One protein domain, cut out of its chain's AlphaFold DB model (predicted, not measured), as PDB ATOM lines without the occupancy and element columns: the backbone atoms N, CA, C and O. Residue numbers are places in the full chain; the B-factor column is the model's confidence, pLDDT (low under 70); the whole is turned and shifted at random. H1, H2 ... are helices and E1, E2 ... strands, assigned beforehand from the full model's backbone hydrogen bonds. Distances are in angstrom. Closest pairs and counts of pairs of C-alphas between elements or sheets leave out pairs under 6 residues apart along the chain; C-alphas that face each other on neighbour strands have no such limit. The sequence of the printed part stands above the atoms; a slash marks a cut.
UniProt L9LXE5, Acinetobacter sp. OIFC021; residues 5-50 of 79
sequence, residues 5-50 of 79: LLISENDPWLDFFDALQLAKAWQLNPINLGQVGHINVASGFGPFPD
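AT A GLANCE: This is residues 5 to 50 of the 79 residues of a protein of Acinetobacter sp. OIFC021 (UniProt L9LXE5). With little regular structure, this is a small two-strand sheet, E1 and E2, with one helix, H1, packed on it, and a long winding tail, residues 33 to 50, that reaches away from H1. The 46 printed residues hold E1, H1 and E2 in that order, a mixed class with only 17 residues in named elements. The sheet is parallel; the whole is compact, with a radius of gyration of the C-alphas of 10.7 A and spans of 29 by 21 by 13 A.

HOW THE PARTS SIT: E1, residues 5 to 7, and E2, residues 29 to 32, are parallel neighbours at 27 degrees, with N 7 and O 31 within hydrogen-bond range at 2.9 A. H1, residues 16 to 25, completes a strand-helix-strand unit, two parallel strands with a helix between, its crossover right-handed. The closest C-alphas of E1 and H1 are Ile 7 and Ala 19, 6.7 A; of H1 and E2, Ala 23 and Pro 30, 6.0 A. In H1 every O i to N i+4 pair is within hydrogen-bond range.

IN THESE COORDINATES: E1 begins at C-alpha 5, (48.892, 26.985, 10.417). H1 measures 14.3 A from first to last C-alpha. E2 measures 9.8 A and ends at C-alpha 32, (49.729, 34.133, 5.812).

THE WHOLE: The C-alphas farthest apart, of Ala 25 and Pro 47, are 29.8 A apart. The printed part has no cut, and no printed residue is under 70 in pLDDT.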
ATOM      1  N   LEU A   5      48.349  25.966   9.518       95.62
ATOM      2  CA  LEU A   5      48.892  26.985  10.417       95.62
ATOM      3  C   LEU A   5      48.562  28.374   9.866       95.62
ATOM      4  O   LEU A   5      48.984  28.696   8.761       95.62
ATOM      5  N   LEU A   6      47.831  29.194  10.619       97.06
ATOM      6  CA  LEU A   6      47.592  30.599  10.275       97.06
ATOM      7  C   LEU A   6      48.675  31.469  10.924       97.06
ATOM      8  O   LEU A   6      48.955  31.289  12.109       97.06
ATOM      9  N   ILE A   7      49.285  32.382  10.165       97.81
ATOM     10  CA  ILE A   7      50.379  33.249  10.640       97.81
ATOM     11  C   ILE A   7      50.134  34.717  10.275       97.81
ATOM     12  O   ILE A   7      49.423  35.011   9.310       97.81
ATOM     13  N   SER A   8      50.758  35.630  11.022       98.25
ATOM     14  CA  SER A   8      50.766  37.066  10.736       98.25
ATOM     15  C   SER A   8      52.192  37.599  10.588       98.25
ATOM     16  O   SER A   8      53.118  37.112  11.228       98.25
ATOM     17  N   GLU A   9      52.366  38.613   9.742       98.38
ATOM     18  CA  GLU A   9      53.656  39.261   9.469       98.38
ATOM     19  C   GLU A   9      54.111  40.237  10.561       98.38
ATOM     20  O   GLU A   9      55.287  40.587  10.613       98.38
ATOM     21  N   ASN A  10      53.196  40.718  11.407       98.00
ATOM     22  CA  ASN A  10      53.474  41.716  12.448       98.00
ATOM     23  C   ASN A  10      53.000  41.260  13.837       98.00
ATOM     24  O   ASN A  10      52.598  42.083  14.664       98.00
ATOM     25  N   ASP A  11      53.024  39.952  14.083       97.81
ATOM     26  CA  ASP A  11      52.748  39.393  15.397       97.81
ATOM     27  C   ASP A  11      53.839  39.846  16.397       97.81
ATOM     28  O   ASP A  11      55.026  39.592  16.183       97.81
ATOM     29  N   PRO A  12      53.475  40.546  17.491       97.06
ATOM     30  CA  PRO A  12      54.440  41.065  18.461       97.06
ATOM     31  C   PRO A  12      55.120  39.979  19.307       97.06
ATOM     32  O   PRO A  12      56.070  40.289  20.029       97.06
ATOM     33  N   TRP A  13      54.611  38.746  19.299       97.00
ATOM     34  CA  TRP A  13      55.088  37.639  20.132       97.00
ATOM     35  C   TRP A  13      55.751  36.523  19.326       97.00
ATOM     36  O   TRP A  13      56.528  35.758  19.900       97.00
ATOM     37  N   LEU A  14      55.478  36.430  18.025       97.31
ATOM     38  CA  LEU A  14      56.088  35.450  17.131       97.31
ATOM     39  C   LEU A  14      56.538  36.124  15.832       97.31
ATOM     40  O   LEU A  14      55.711  36.535  15.029       97.31
ATOM     41  N   ASP A  15      57.850  36.196  15.603       97.81
ATOM     42  CA  ASP A  15      58.380  36.746  14.355       97.81
ATOM     43  C   ASP A  15      57.946  35.909  13.140       97.81
ATOM     44  O   ASP A  15      57.818  34.681  13.206       97.81
ATOM     45  N   PHE A  16      57.759  36.574  12.001       98.06
ATOM     46  CA  PHE A  16      57.320  35.933  10.767       98.06
ATOM     47  C   PHE A  16      58.267  34.813  10.305       98.06
ATOM     48  O   PHE A  16      57.809  33.740   9.898       98.06
ATOM     49  N   PHE A  17      59.586  35.015  10.386       97.94
ATOM     50  CA  PHE A  17      60.548  33.982  10.002       97.94
ATOM     51  C   PHE A  17      60.510  32.796  10.960       97.94
ATOM     52  O   PHE A  17      60.596  31.651  10.513       97.94
ATOM     53  N   ASP A  18      60.326  33.044  12.252       98.19
ATOM     54  CA  ASP A  18      60.191  31.981  13.247       98.19
ATOM     55  C   ASP A  18      58.910  31.171  13.032       98.19
ATOM     56  O   ASP A  18      58.943  29.939  13.067       98.19
ATOM     57  N   ALA A  19      57.802  31.831  12.686       98.19
ATOM     58  CA  ALA A  19      56.565  31.162  12.300       98.19
ATOM     59  C   ALA A  19      56.760  30.247  11.073       98.19
ATOM     60  O   ALA A  19      56.289  29.105  11.063       98.19
ATOM     61  N   LEU A  20      57.507  30.698  10.058       98.06
ATOM     62  CA  LEU A  20      57.854  29.875   8.892       98.06
ATOM     63  C   LEU A  20      58.781  28.704   9.251       98.06
ATOM     64  O   LEU A  20      58.630  27.606   8.705       98.06
ATOM     65  N   GLN A  21      59.726  28.906  10.171       98.31
ATOM     66  CA  GLN A  21      60.582  27.829  10.668       98.31
ATOM     67  C   GLN A  21      59.769  26.764  11.409       98.31
ATOM     68  O   GLN A  21      59.975  25.573  11.162       98.31
ATOM     69  N   LEU A  22      58.809  27.169  12.245       97.75
ATOM     70  CA  LEU A  22      57.876  26.257  12.910       97.75
ATOM     71  C   LEU A  22      57.023  25.494  11.897       97.75
ATOM     72  O   LEU A  22      56.935  24.268  11.977       97.75
ATOM     73  N   ALA A  23      56.468  26.185  10.895       97.56
ATOM     74  CA  ALA A  23      55.701  25.552   9.824       97.56
ATOM     75  C   ALA A  23      56.524  24.470   9.113       97.56
ATOM     76  O   ALA A  23      56.060  23.345   8.928       97.56
ATOM     77  N   LYS A  24      57.784  24.777   8.782       97.12
ATOM     78  CA  LYS A  24      58.707  23.826   8.157       97.12
ATOM     79  C   LYS A  24      59.035  22.650   9.077       97.12
ATOM     80  O   LYS A  24      59.016  21.507   8.625       97.12
ATOM     81  N   ALA A  25      59.339  22.918  10.346       97.75
ATOM     82  CA  ALA A  25      59.678  21.890  11.327       97.75
ATOM     83  C   ALA A  25      58.513  20.918  11.561       97.75
ATOM     84  O   ALA A  25      58.728  19.714  11.693       97.75
ATOM     85  N   TRP A  26      57.282  21.429  11.552       96.50
ATOM     86  CA  TRP A  26      56.061  20.638  11.697       96.50
ATOM     87  C   TRP A  26      55.505  20.102  10.372       96.50
ATOM     88  O   TRP A  26      54.480  19.426  10.383       96.50
ATOM     89  N   GLN A  27      56.177  20.366   9.244       96.12
ATOM     90  CA  GLN A  27      55.748  19.957   7.899       96.12
ATOM     91  C   GLN A  27      54.324  20.429   7.555       96.12
ATOM     92  O   GLN A  27      53.548  19.719   6.915       96.12
ATOM     93  N   LEU A  28      53.980  21.637   7.995       95.38
ATOM     94  CA  LEU A  28      52.685  22.265   7.769       95.38
ATOM     95  C   LEU A  28      52.744  23.216   6.580       95.38
ATOM     96  O   LEU A  28      53.785  23.801   6.285       95.38
ATOM     97  N   ASN A  29      51.592  23.421   5.945       91.44
ATOM     98  CA  ASN A  29      51.410  24.514   5.002       91.44
ATOM     99  C   ASN A  29      50.935  25.764   5.768       91.44
ATOM    100  O   ASN A  29      49.804  25.754   6.271       91.44
ATOM    101  N   PRO A  30      51.766  26.814   5.901       96.06
ATOM    102  CA  PRO A  30      51.345  28.045   6.547       96.06
ATOM    103  C   PRO A  30      50.472  28.882   5.604       96.06
ATOM    104  O   PRO A  30      50.747  28.992   4.410       96.06
ATOM    105  N   ILE A  31      49.443  29.516   6.155       96.62
ATOM    106  CA  ILE A  31      48.612  30.513   5.484       96.62
ATOM    107  C   ILE A  31      48.896  31.857   6.143       96.62
ATOM    108  O   ILE A  31      48.647  32.048   7.333       96.62
ATOM    109  N   ASN A  32      49.427  32.786   5.358       97.19
ATOM    110  CA  ASN A  32      49.729  34.133   5.812       97.19
ATOM    111  C   ASN A  32      48.488  35.028   5.694       97.19
ATOM    112  O   ASN A  32      47.931  35.167   4.604       97.19
ATOM    113  N   LEU A  33      48.076  35.636   6.807       96.94
ATOM    114  CA  LEU A  33      46.956  36.580   6.876       96.94
ATOM    115  C   LEU A  33      47.394  38.047   6.699       96.94
ATOM    116  O   LEU A  33      46.556  38.946   6.735       96.94
ATOM    117  N   GLY A  34      48.690  38.301   6.504       97.31
ATOM    118  CA  GLY A  34      49.276  39.635   6.403       97.31
ATOM    119  C   GLY A  34      49.529  40.267   7.775       97.31
ATOM    120  O   GLY A  34      49.821  39.582   8.759       97.31
ATOM    121  N   GLN A  35      49.428  41.593   7.846       97.75
ATOM    122  CA  GLN A  35      49.728  42.389   9.041       97.75
ATOM    123  C   GLN A  35      48.513  42.536   9.972       97.75
ATOM    124  O   GLN A  35      47.898  43.599  10.053       97.75
ATOM    125  N   VAL A  36      48.162  41.461  10.676       97.31
ATOM    126  CA  VAL A  36      46.940  41.344  11.484       97.31
ATOM    127  C   VAL A  36      47.198  41.140  12.985       97.31
ATOM    128  O   VAL A  36      46.255  40.920  13.738       97.31
ATOM    129  N   GLY A  37      48.445  41.233  13.451       97.06
ATOM    130  CA  GLY A  37      48.819  41.066  14.859       97.06
ATOM    131  C   GLY A  37      48.762  39.610  15.338       97.06
ATOM    132  O   GLY A  37      48.841  38.677  14.547       97.06
ATOM    133  N   HIS A  38      48.598  39.395  16.647       97.00
ATOM    134  CA  HIS A  38      48.681  38.065  17.284       97.00
ATOM    135  C   HIS A  38      47.418  37.184  17.097       97.00
ATOM    136  O   HIS A  38      47.115  36.350  17.944       97.00
ATOM    137  N   ILE A  39      46.613  37.412  16.046       96.31
ATOM    138  CA  ILE A  39      45.372  36.667  15.721       96.31
ATOM    139  C   ILE A  39      44.525  36.352  16.976       96.31
ATOM    140  O   ILE A  39      44.188  35.213  17.291       96.31
ATOM    141  N   ASN A  40      44.219  37.388  17.753       95.88
ATOM    142  CA  ASN A  40      43.453  37.286  18.993       95.88
ATOM    143  C   ASN A  40      42.334  38.338  19.028       95.88
ATOM    144  O   ASN A  40      42.198  39.158  18.118       95.88
ATOM    145  N   VAL A  41      41.545  38.355  20.105       97.06
ATOM    146  CA  VAL A  41      40.445  39.322  20.272       97.06
ATOM    147  C   VAL A  41      40.940  40.773  20.199       97.06
ATOM    148  O   VAL A  41      40.303  41.599  19.552       97.06
ATOM    149  N   ALA A  42      42.094  41.081  20.804       96.00
ATOM    150  CA  ALA A  42      42.681  42.425  20.774       96.00
ATOM    151  C   ALA A  42      43.134  42.852  19.365       96.00
ATOM    152  O   ALA A  42      43.189  44.043  19.075       96.00
ATOM    153  N   SER A  43      43.407  41.883  18.492       96.00
ATOM    154  CA  SER A  43      43.793  42.094  17.094       96.00
ATOM    155  C   SER A  43      42.596  42.019  16.129       96.00
ATOM    156  O   SER A  43      42.781  42.036  14.919       96.00
ATOM    157  N   GLY A  44      41.362  41.935  16.647       95.06
ATOM    158  CA  GLY A  44      40.126  41.937  15.852       95.06
ATOM    159  C   GLY A  44      39.534  40.556  15.543       95.06
ATOM    160  O   GLY A  44      38.457  40.478  14.955       95.06
ATOM    161  N   PHE A  45      40.157  39.462  15.995       96.19
ATOM    162  CA  PHE A  45      39.729  38.082  15.711       96.19
ATOM    163  C   PHE A  45      38.767  37.511  16.763       96.19
ATOM    164  O   PHE A  45      38.899  36.364  17.170       96.19
ATOM    165  N   GLY A  46      37.801  38.302  17.241       93.94
ATOM    166  CA  GLY A  46      36.823  37.847  18.240       93.94
ATOM    167  C   GLY A  46      35.906  36.728  17.713       93.94
ATOM    168  O   GLY A  46      36.164  35.560  17.979       93.94
ATOM    169  N   PRO A  47      34.837  37.046  16.961       94.69
ATOM    170  CA  PRO A  47      33.974  36.023  16.356       94.69
ATOM    171  C   PRO A  47      34.627  35.229  15.212       94.69
ATOM    172  O   PRO A  47      34.175  34.134  14.905       94.69
ATOM    173  N   PHE A  48      35.643  35.809  14.563       94.19
ATOM    174  CA  PHE A  48      36.432  35.246  13.458       94.19
ATOM    175  C   PHE A  48      35.643  34.375  12.448       94.19
ATOM    176  O   PHE A  48      35.937  33.191  12.287       94.19
ATOM    177  N   PRO A  49      34.657  34.943  11.725       93.56
ATOM    178  CA  PRO A  49      33.843  34.187  10.766       93.56
ATOM    179  C   PRO A  49      34.668  33.584   9.618       93.56
ATOM    180  O   PRO A  49      34.366  32.485   9.157       93.56
ATOM    181  N   ASP A  50      35.747  34.257   9.202       90.56
ATOM    182  CA  ASP A  50      36.631  33.784   8.132       90.56
ATOM    183  C   ASP A  50      37.390  32.498   8.493       90.56
ATOM    184  O   ASP A  50      37.863  31.805   7.593       90.56
TER     185      ASP A  50